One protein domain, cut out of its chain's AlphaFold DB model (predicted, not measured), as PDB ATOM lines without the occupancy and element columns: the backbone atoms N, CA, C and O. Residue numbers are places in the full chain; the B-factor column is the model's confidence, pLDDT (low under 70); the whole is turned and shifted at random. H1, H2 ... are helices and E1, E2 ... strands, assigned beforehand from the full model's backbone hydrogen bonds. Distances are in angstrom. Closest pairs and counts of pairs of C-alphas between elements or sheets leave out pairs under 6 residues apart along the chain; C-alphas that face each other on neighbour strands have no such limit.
ATOM      1  N   PHE A  13      50.318 -44.613 -26.529       94.44
ATOM      2  CA  PHE A  13      49.734 -45.056 -27.791       94.44
ATOM      3  C   PHE A  13      49.937 -46.553 -27.973       94.44
ATOM      4  O   PHE A  13      51.051 -47.068 -27.899       94.44
ATOM      5  N   ASN A  14      48.847 -47.257 -28.233       93.50
ATOM      6  CA  ASN A  14      48.821 -48.688 -28.465       93.50
ATOM      7  C   ASN A  14      48.305 -48.905 -29.884       93.50
ATOM      8  O   ASN A  14      47.134 -48.653 -30.160       93.50
ATOM      9  N   VAL A  15      49.179 -49.348 -30.779       94.56
ATOM     10  CA  VAL A  15      48.806 -49.755 -32.134       94.56
ATOM     11  C   VAL A  15      48.240 -51.158 -32.060       94.56
ATOM     12  O   VAL A  15      48.890 -52.061 -31.517       94.56
ATOM     13  N   ARG A  16      47.034 -51.348 -32.585       93.06
ATOM     14  CA  ARG A  16      46.325 -52.622 -32.485       93.06
ATOM     15  C   ARG A  16      45.959 -53.128 -33.864       93.06
ATOM     16  O   ARG A  16      45.511 -52.368 -34.714       93.06
ATOM     17  N   ASP A  17      46.132 -54.423 -34.057       92.00
ATOM     18  CA  ASP A  17      45.518 -55.169 -35.144       92.00
ATOM     19  C   ASP A  17      44.081 -55.481 -34.732       92.00
ATOM     20  O   ASP A  17      43.861 -56.144 -33.720       92.00
ATOM     21  N   ILE A  18      43.125 -54.964 -35.496       90.50
ATOM     22  CA  ILE A  18      41.686 -55.171 -35.316       90.50
ATOM     23  C   ILE A  18      41.095 -55.986 -36.472       90.50
ATOM     24  O   ILE A  18      39.881 -56.035 -36.641       90.50
ATOM     25  N   SER A  19      41.935 -56.652 -37.269       90.12
ATOM     26  CA  SER A  19      41.525 -57.396 -38.469       90.12
ATOM     27  C   SER A  19      40.543 -58.528 -38.172       90.12
ATOM     28  O   SER A  19      39.886 -59.007 -39.083       90.12
ATOM     29  N   ALA A  20      40.414 -58.970 -36.919       86.31
ATOM     30  CA  ALA A  20      39.402 -59.948 -36.522       86.31
ATOM     31  C   ALA A  20      37.960 -59.464 -36.779       86.31
ATOM     32  O   ALA A  20      37.072 -60.286 -37.003       86.31
ATOM     33  N   ASP A  21      37.746 -58.145 -36.796       84.06
ATOM     34  CA  ASP A  21      36.448 -57.515 -37.040       84.06
ATOM     35  C   ASP A  21      36.224 -57.161 -38.536       84.06
ATOM     36  O   ASP A  21      35.188 -56.590 -38.886       84.06
ATOM     37  N   TYR A  22      37.163 -57.497 -39.438       84.69
ATOM     38  CA  TYR A  22      37.148 -57.100 -40.856       84.69
ATOM     39  C   TYR A  22      37.569 -58.237 -41.812       84.69
ATOM     40  O   TYR A  22      38.311 -59.142 -41.451       84.69
ATOM     41  N   ASP A  23      37.147 -58.170 -43.081       87.69
ATOM     42  CA  ASP A  23      37.536 -59.147 -44.124       87.69
ATOM     43  C   ASP A  23      38.969 -58.936 -44.666       87.69
ATOM     44  O   ASP A  23      39.447 -59.670 -45.535       87.69
ATOM     45  N   GLU A  24      39.659 -57.903 -44.189       90.69
ATOM     46  CA  GLU A  24      40.969 -57.463 -44.661       90.69
ATOM     47  C   GLU A  24      41.794 -56.869 -43.507       90.69
ATOM     48  O   GLU A  24      41.216 -56.505 -42.480       90.69
ATOM     49  N   PRO A  25      43.130 -56.740 -43.655       93.62
ATOM     50  CA  PRO A  25      43.970 -56.165 -42.615       93.62
ATOM     51  C   PRO A  25      43.508 -54.767 -42.204       93.62
ATOM     52  O   PRO A  25      43.349 -53.874 -43.050       93.62
ATOM     53  N   ARG A  26      43.290 -54.587 -40.902       93.81
ATOM     54  CA  ARG A  26      42.859 -53.325 -40.305       93.81
ATOM     55  C   ARG A  26      43.545 -53.083 -38.976       93.81
ATOM     56  O   ARG A  26      43.639 -53.974 -38.135       93.81
ATOM     57  N   PHE A  27      43.998 -51.850 -38.802       93.56
ATOM     58  CA  PHE A  27      44.751 -51.418 -37.636       93.56
ATOM     59  C   PHE A  27      44.202 -50.098 -37.118       93.56
ATOM     60  O   PHE A  27      43.788 -49.254 -37.909       93.56
ATOM     61  N   ASP A  28      44.237 -49.894 -35.811       93.56
ATOM     62  CA  ASP A  28      43.909 -48.609 -35.202       93.56
ATOM     63  C   ASP A  28      44.948 -48.192 -34.161       93.56
ATOM     64  O   ASP A  28      45.894 -48.930 -33.854       93.56
ATOM     65  N   VAL A  29      44.782 -46.978 -33.636       94.19
ATOM     66  CA  VAL A  29      45.601 -46.458 -32.544       94.19
ATOM     67  C   VAL A  29      44.706 -46.141 -31.354       94.19
ATOM     68  O   VAL A  29      43.821 -45.289 -31.409       94.19
ATOM     69  N   LEU A  30      44.968 -46.822 -30.244       93.00
ATOM     70  CA  LEU A  30      44.341 -46.572 -28.958       93.00
ATOM     71  C   LEU A  30      45.266 -45.708 -28.100       93.00
ATOM     72  O   LEU A  30      46.347 -46.149 -27.704       93.00
ATOM     73  N   PHE A  31      44.817 -44.509 -27.753       92.88
ATOM     74  CA  PHE A  31      45.459 -43.700 -26.728       92.88
ATOM     75  C   PHE A  31      44.902 -44.034 -25.345       92.88
ATOM     76  O   PHE A  31      43.688 -44.055 -25.136       92.88
ATOM     77  N   VAL A  32      45.796 -44.286 -24.396       91.38
ATOM     78  CA  VAL A  32      45.468 -44.612 -23.007       91.38
ATOM     79  C   VAL A  32      46.063 -43.530 -22.127       91.38
ATOM     80  O   VAL A  32      47.281 -43.402 -22.020       91.38
ATOM     81  N   HIS A  33      45.199 -42.750 -21.496       88.31
ATOM     82  CA  HIS A  33      45.602 -41.744 -20.527       88.31
ATOM     83  C   HIS A  33      46.098 -42.407 -19.231       88.31
ATOM     84  O   HIS A  33      45.689 -43.519 -18.886       88.31
ATOM     85  N   ASP A  34      46.908 -41.683 -18.454       86.94
ATOM     86  CA  ASP A  34      47.406 -42.137 -17.143       86.94
ATOM     87  C   ASP A  34      46.282 -42.466 -16.144       86.94
ATOM     88  O   ASP A  34      46.452 -43.291 -15.247       86.94
ATOM     89  N   ASP A  35      45.110 -41.836 -16.295       85.81
ATOM     90  CA  ASP A  35      43.922 -42.096 -15.476       85.81
ATOM     91  C   ASP A  35      43.129 -43.342 -15.922       85.81
ATOM     92  O   ASP A  35      42.102 -43.676 -15.325       85.81
ATOM     93  N   GLY A  36      43.605 -44.045 -16.953       82.62
ATOM     94  CA  GLY A  36      42.941 -45.202 -17.536       82.62
ATOM     95  C   GLY A  36      41.740 -44.838 -18.406       82.62
ATOM     96  O   GLY A  36      40.859 -45.671 -18.606       82.62
ATOM     97  N   LYS A  37      41.628 -43.615 -18.925       84.69
ATOM     98  CA  LYS A  37      40.697 -43.358 -20.031       84.69
ATOM     99  C   LYS A  37      41.313 -43.797 -21.349       84.69
ATOM    100  O   LYS A  37      42.503 -43.613 -21.579       84.69
ATOM    101  N   CYS A  38      40.480 -44.353 -22.214       87.88
ATOM    102  CA  CYS A  38      40.863 -44.811 -23.539       87.88
ATOM    103  C   CYS A  38      40.200 -43.925 -24.593       87.88
ATOM    104  O   CYS A  38      39.021 -43.606 -24.448       87.88
ATOM    105  N   ARG A  39      40.936 -43.571 -25.647       90.31
ATOM    106  CA  ARG A  39      40.422 -42.887 -26.836       90.31
ATOM    107  C   ARG A  39      40.941 -43.570 -28.091       90.31
ATOM    108  O   ARG A  39      42.125 -43.884 -28.176       90.31
ATOM    109  N   TYR A  40      40.063 -43.790 -29.055       90.62
ATOM    110  CA  TYR A  40      40.379 -44.517 -30.281       90.62
ATOM    111  C   TYR A  40      40.521 -43.559 -31.454       90.62
ATOM    112  O   TYR A  40      39.653 -42.700 -31.635       90.62
ATOM    113  N   SER A  41      41.578 -43.723 -32.248       92.38
ATOM    114  CA  SER A  41      41.818 -42.921 -33.445       92.38
ATOM    115  C   SER A  41      40.596 -42.885 -34.351       92.38
ATOM    116  O   SER A  41      39.902 -43.887 -34.516       92.38
ATOM    117  N   ASN A  42      40.348 -41.720 -34.951       90.06
ATOM    118  CA  ASN A  42      39.249 -41.559 -35.902       90.06
ATOM    119  C   ASN A  42      39.468 -42.334 -37.201       90.06
ATOM    120  O   ASN A  42      38.508 -42.730 -37.859       90.06
ATOM    121  N   ASP A  43      40.734 -42.564 -37.536       90.00
ATOM    122  CA  ASP A  43      41.140 -43.335 -38.696       90.00
ATOM    123  C   ASP A  43      41.414 -44.798 -38.332       90.00
ATOM    124  O   ASP A  43      41.883 -45.124 -37.236       90.00
ATOM    125  N   VAL A  44      41.151 -45.666 -39.311       91.62
ATOM    126  CA  VAL A  44      41.577 -47.067 -39.337       91.62
ATOM    127  C   VAL A  44      42.488 -47.247 -40.546       91.62
ATOM    128  O   VAL A  44      42.170 -46.811 -41.654       91.62
ATOM    129  N   PHE A  45      43.618 -47.905 -40.337       94.56
ATOM    130  CA  PHE A  45      44.694 -48.033 -41.308       94.56
ATOM    131  C   PHE A  45      44.641 -49.392 -42.007       94.56
ATOM    132  O   PHE A  45      44.262 -50.403 -41.409       94.56
ATOM    133  N   GLY A  46      45.034 -49.423 -43.283       95.62
ATOM    134  CA  GLY A  46      45.092 -50.655 -44.078       95.62
ATOM    135  C   GLY A  46      46.381 -51.453 -43.874       95.62
ATOM    136  O   GLY A  46      46.489 -52.583 -44.350       95.62
ATOM    137  N   SER A  47      47.366 -50.881 -43.177       96.50
ATOM    138  CA  SER A  47      48.637 -51.534 -42.889       96.50
ATOM    139  C   SER A  47      49.181 -51.184 -41.505       96.50
ATOM    140  O   SER A  47      48.960 -50.094 -40.978       96.50
ATOM    141  N   GLU A  48      49.948 -52.119 -40.944       96.56
ATOM    142  CA  GLU A  48      50.641 -51.962 -39.664       96.56
ATOM    143  C   GLU A  48      51.572 -50.740 -39.673       96.56
ATOM    144  O   GLU A  48      51.544 -49.920 -38.759       96.56
ATOM    145  N   GLN A  49      52.363 -50.585 -40.739       97.12
ATOM    146  CA  GLN A  49      53.345 -49.508 -40.844       97.12
ATOM    147  C   GLN A  49      52.695 -48.120 -40.867       97.12
ATOM    148  O   GLN A  49      53.244 -47.191 -40.280       97.12
ATOM    149  N   GLU A  50      51.540 -47.965 -41.521       97.38
ATOM    150  CA  GLU A  50      50.798 -46.697 -41.519       97.38
ATOM    151  C   GLU A  50      50.308 -46.342 -40.114       97.38
ATOM    152  O   GLU A  50      50.496 -45.205 -39.680       97.38
ATOM    153  N   ALA A  51      49.753 -47.312 -39.382       96.38
ATOM    154  CA  ALA A  51      49.279 -47.095 -38.019       96.38
ATOM    155  C   ALA A  51      50.427 -46.745 -37.056       96.38
ATOM    156  O   ALA A  51      50.302 -45.815 -36.257       96.38
ATOM    157  N   ILE A  52      51.569 -47.436 -37.167       96.94
ATOM    158  CA  ILE A  52      52.781 -47.129 -36.390       96.94
ATOM    159  C   ILE A  52      53.284 -45.723 -36.714       96.94
ATOM    160  O   ILE A  52      53.487 -44.924 -35.803       96.94
ATOM    161  N   SER A  53      53.449 -45.387 -37.996       96.75
ATOM    162  CA  SER A  53      53.937 -44.064 -38.390       96.75
ATOM    163  C   SER A  53      52.997 -42.945 -37.945       96.75
ATOM    164  O   SER A  53      53.473 -41.898 -37.514       96.75
ATOM    165  N   TYR A  54      51.681 -43.160 -37.978       95.69
ATOM    166  CA  TYR A  54      50.725 -42.212 -37.412       95.69
ATOM    167  C   TYR A  54      50.913 -42.064 -35.894       95.69
ATOM    168  O   TYR A  54      51.117 -40.948 -35.410       95.69
ATOM    169  N   ALA A  55      50.950 -43.171 -35.145       95.12
ATOM    170  CA  ALA A  55      51.151 -43.152 -33.695       95.12
ATOM    171  C   ALA A  55      52.463 -42.459 -33.279       95.12
ATOM    172  O   ALA A  55      52.486 -41.708 -32.307       95.12
ATOM    173  N   GLU A  56      53.549 -42.634 -34.038       95.31
ATOM    174  CA  GLU A  56      54.832 -41.965 -33.786       95.31
ATOM    175  C   GLU A  56      54.768 -40.437 -33.939       95.31
ATOM    176  O   GLU A  56      55.570 -39.725 -33.320       95.31
ATOM    177  N   THR A  57      53.840 -39.917 -34.747       93.94
ATOM    178  CA  THR A  57      53.627 -38.468 -34.916       93.94
ATOM    179  C   THR A  57      52.734 -37.855 -33.840       93.94
ATOM    180  O   THR A  57      52.767 -36.637 -33.656       93.94
ATOM    181  N   CYS A  58      51.988 -38.679 -33.100       93.44
ATOM    182  CA  CYS A  58      51.069 -38.228 -32.064       93.44
ATOM    183  C   CYS A  58      51.801 -37.752 -30.793       93.44
ATOM    184  O   CYS A  58      52.923 -38.168 -30.477       93.44
ATOM    185  N   ASN A  59      51.135 -36.886 -30.031       91.62
ATOM    186  CA  ASN A  59      51.534 -36.449 -28.691       91.62
ATOM    187  C   ASN A  59      50.333 -36.513 -27.734       91.62
ATOM    188  O   ASN A  59      49.208 -36.763 -28.162       91.62
ATOM    189  N   ALA A  60      50.555 -36.273 -26.441       83.31
ATOM    190  CA  ALA A  60      49.519 -36.416 -25.413       83.31
ATOM    191  C   ALA A  60      48.215 -35.623 -25.667       83.31
ATOM    192  O   ALA A  60      47.181 -36.006 -25.125       83.31
ATOM    193  N   ASN A  61      48.241 -34.566 -26.488       88.62
ATOM    194  CA  ASN A  61      47.061 -33.760 -26.811       88.62
ATOM    195  C   ASN A  61      46.326 -34.226 -28.077       88.62
ATOM    196  O   ASN A  61      45.161 -33.877 -28.244       88.62
ATOM    197  N   THR A  62      46.957 -35.021 -28.953       89.19
ATOM    198  CA  THR A  62      46.386 -35.399 -30.261       89.19
ATOM    199  C   THR A  62      44.986 -35.996 -30.131       89.19
ATOM    200  O   THR A  62      44.075 -35.598 -30.851       89.19
ATOM    201  N   ALA A  63      44.784 -36.898 -29.168       87.56
ATOM    202  CA  ALA A  63      43.496 -37.557 -28.973       87.56
ATOM    203  C   ALA A  63      42.379 -36.604 -28.501       87.56
ATOM    204  O   ALA A  63      41.207 -36.823 -28.819       87.56
ATOM    205  N   ASP A  64      42.719 -35.548 -27.755       87.00
ATOM    206  CA  ASP A  64      41.762 -34.523 -27.328       87.00
ATOM    207  C   ASP A  64      41.479 -33.526 -28.464       87.00
ATOM    208  O   ASP A  64      40.312 -33.247 -28.754       87.00
ATOM    209  N   ASP A  65      42.527 -33.043 -29.141       89.06
ATOM    210  CA  ASP A  65      42.447 -32.059 -30.230       89.06
ATOM    211  C   ASP A  65      41.647 -32.589 -31.426       89.06
ATOM    212  O   ASP A  65      40.835 -31.873 -32.018       89.06
ATOM    213  N   GLU A  66      41.833 -33.865 -31.758       88.94
ATOM    214  CA  GLU A  66      41.127 -34.536 -32.849       88.94
ATOM    215  C   GLU A  66      39.826 -35.213 -32.394       88.94
ATOM    216  O   GLU A  66      39.135 -35.827 -33.207       88.94
ATOM    217  N   CYS A  67      39.453 -35.094 -31.115       87.69
ATOM    218  CA  CYS A  67      38.237 -35.692 -30.556       87.69
ATOM    219  C   CYS A  67      38.118 -37.204 -30.838       87.69
ATOM    220  O   CYS A  67      37.068 -37.676 -31.272       87.69
ATOM    221  N   TRP A  68      39.194 -37.956 -30.598       91.00
ATOM    222  CA  TRP A  68      39.250 -39.406 -30.807       91.00
ATOM    223  C   TRP A  68      38.204 -40.143 -29.965       91.00
ATOM    224  O   TRP A  68      38.230 -40.049 -28.733       91.00
ATOM    225  N   ASP A  69      37.315 -40.884 -30.631       83.81
ATOM    226  CA  ASP A  69      36.388 -41.854 -30.017       83.81
ATOM    227  C   ASP A  69      35.711 -42.770 -31.062       83.81
ATOM    228  O   ASP A  69      34.572 -43.205 -30.897       83.81
ATOM    229  N   TYR A  70      36.358 -43.009 -32.205       76.81
ATOM    230  CA  TYR A  70      35.673 -43.610 -33.358       76.81
ATOM    231  C   TYR A  70      35.440 -45.114 -33.220       76.81
ATOM    232  O   TYR A  70      34.407 -45.628 -33.655       76.81
ATOM    233  N   TYR A  71      36.381 -45.832 -32.600       70.06
ATOM    234  CA  TYR A  71      36.268 -47.278 -32.443       70.06
ATOM    235  C   TYR A  71      35.475 -47.657 -31.192       70.06
ATOM    236  O   TYR A  71      36.011 -47.779 -30.090       70.06
ATOM    237  N   GLN A  72      34.179 -47.902 -31.359       63.12
ATOM    238  CA  GLN A  72      33.349 -48.400 -30.271       63.12
ATOM    239  C   GLN A  72      33.525 -49.918 -30.118       63.12
ATOM    240  O   GLN A  72      33.040 -50.696 -30.934       63.12
ATOM    241  N   HIS A  73      34.194 -50.347 -29.044       61.94
ATOM    242  CA  HIS A  73      34.233 -51.760 -28.646       61.94
ATOM    243  C   HIS A  73      32.810 -52.256 -28.349       61.94
ATOM    244  O   HIS A  73      32.160 -51.778 -27.414       61.94
ATOM    245  N   PHE A  74      32.319 -53.222 -29.125       59.09
ATOM    246  CA  PHE A  74      31.072 -53.927 -28.835       59.09
ATOM    247  C   PHE A  74      31.363 -55.165 -27.986       59.09
ATOM    248  O   PHE A  74      32.468 -55.694 -27.983       59.09
ATOM    249  N   SER A  75      30.354 -55.702 -27.294       55.56
ATOM    250  CA  SER A  75      30.498 -56.954 -26.529       55.56
ATOM    251  C   SER A  75      30.837 -58.181 -27.393       55.56
ATOM    252  O   SER A  75      31.026 -59.267 -26.854       55.56
ATOM    253  N   THR A  76      30.846 -58.020 -28.719       55.28
ATOM    254  CA  THR A  76      31.238 -59.016 -29.723       55.28
ATOM    255  C   THR A  76      32.578 -58.710 -30.390       55.28
ATOM    256  O   THR A  76      32.999 -59.512 -31.215       55.28
ATOM    257  N   SER A  77      33.215 -57.572 -30.084       60.28
ATOM    258  CA  SER A  77      34.546 -57.229 -30.593       60.28
ATOM    259  C   SER A  77      35.556 -58.194 -29.970       60.28
ATOM    260  O   SER A  77      35.872 -58.085 -28.782       60.28
ATOM    261  N   ASN A  78      36.002 -59.175 -30.751       65.19
ATOM    262  CA  ASN A  78      36.963 -60.199 -30.339       65.19
ATOM    263  C   ASN A  78      38.341 -59.930 -30.965       65.19
ATOM    264  O   ASN A  78      38.449 -59.317 -32.021       65.19
ATOM    265  N   ASP A  79      39.381 -60.452 -30.311       72.50
ATOM    266  CA  ASP A  79      40.717 -60.726 -30.860       72.50
ATOM    267  C   ASP A  79      41.487 -59.551 -31.492       72.50
ATOM    268  O   ASP A  79      42.207 -59.741 -32.478       72.50
ATOM    269  N   TRP A  80      41.427 -58.351 -30.902       83.38
ATOM    270  CA  TRP A  80      42.457 -57.360 -31.221       83.38
ATOM    271  C   TRP A  80      43.809 -57.797 -30.649       83.38
ATOM    272  O   TRP A  80      43.882 -58.429 -29.592       83.38
ATOM    273  N   LYS A  81      44.896 -57.455 -31.340       88.38
ATOM    274  CA  LYS A  81      46.260 -57.774 -30.901       88.38
ATOM    275  C   LYS A  81      47.088 -56.508 -30.801       88.38
ATOM    276  O   LYS A  81      47.151 -55.736 -31.751       88.38
ATOM    277  N   LEU A  82      47.756 -56.311 -29.669       90.88
ATOM    278  CA  LEU A  82      48.772 -55.279 -29.522       90.88
ATOM    279  C   LEU A  82      49.925 -55.571 -30.485       90.88
ATOM    280  O   LEU A  82      50.578 -56.610 -30.387       90.88
ATOM    281  N   ILE A  83      50.169 -54.632 -31.390       93.44
ATOM    282  CA  ILE A  83      51.293 -54.670 -32.320       93.44
ATOM    283  C   ILE A  83      52.472 -53.908 -31.733       93.44
ATOM    284  O   ILE A  83      53.578 -54.437 -31.637       93.44
ATOM    285  N   GLN A  84      52.224 -52.676 -31.287       94.31
ATOM    286  CA  GLN A  84      53.267 -51.824 -30.740       94.31
ATOM    287  C   GLN A  84      52.717 -50.880 -29.679       94.31
ATOM    288  O   GLN A  84      51.623 -50.334 -29.808       94.31
ATOM    289  N   HIS A  85      53.524 -50.663 -28.646       94.31
ATOM    290  CA  HIS A  85      53.312 -49.619 -27.660       94.31
ATOM    291  C   HIS A  85      54.331 -48.489 -27.856       94.31
ATOM    292  O   HIS A  85      55.519 -48.756 -28.062       94.31
ATOM    293  N   ILE A  86      53.872 -47.241 -27.781       93.31
ATOM    294  CA  ILE A  86      54.682 -46.022 -27.853       93.31
ATOM    295  C   ILE A  86      54.286 -45.126 -26.678       93.31
ATOM    296  O   ILE A  86      53.118 -44.766 -26.524       93.31
ATOM    297  N   GLU A  87      55.263 -44.731 -25.863       92.31
ATOM    298  CA  GLU A  87      55.031 -43.796 -24.760       92.31
ATOM    299  C   GLU A  87      54.510 -42.448 -25.280       92.31
ATOM    300  O   GLU A  87      54.944 -41.945 -26.322       92.31
TER     301      GLU A  87
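Overview. This is residues 13 to 87 of the 91 residues of an uncharacterized protein of Kosakonia oryziphila (UniProt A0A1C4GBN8). A strongly twisted antiparallel sheet, in the order E3, E2, E1, E4, has H1 packed along one face as a second layer, while short H2 grazes it. The 75 printed residues run E1, E2, E3, H1, H2, E4, a mixed class with under half in named elements. The whole is compact, with radius of gyration of the C-alphas 11.6 A and spans of 32 by 27 by 19 A.

Arrangement. E1, residues 13 to 17, and E2, residues 27 to 32, form a hairpin; N 14 and O 30 are 2.8 A apart. E3, residues 38 to 40, forms a hairpin with E2, N 31 and O 39 at 2.8 A, completing a meander of successive antiparallel neighbours. H1, residues 48 to 57, lies over E1, height over the sheet 8.4 A; the closest C-alphas, of Phe 13 and Ala 55, are 6.4 A apart. Every O i to N i+4 pair in H1 is within hydrogen-bond range; H2, residues 62 to 65, is too short for one. E4, residues 81 to 86, is antiparallel to E1, N 15 and O 84 at 2.8 A.

Along the chain. E1 begins at C-alpha 13 (49.734, -45.056, -27.791); E4 ends at C-alpha 86 (54.682, -46.022, -27.853). E2 measures 16.2 A, H1 14.6 A.

Size, cuts and confidence. The printed part has no cut. The long link, residues 66 to 80, includes the low-confidence residues 72 to 78.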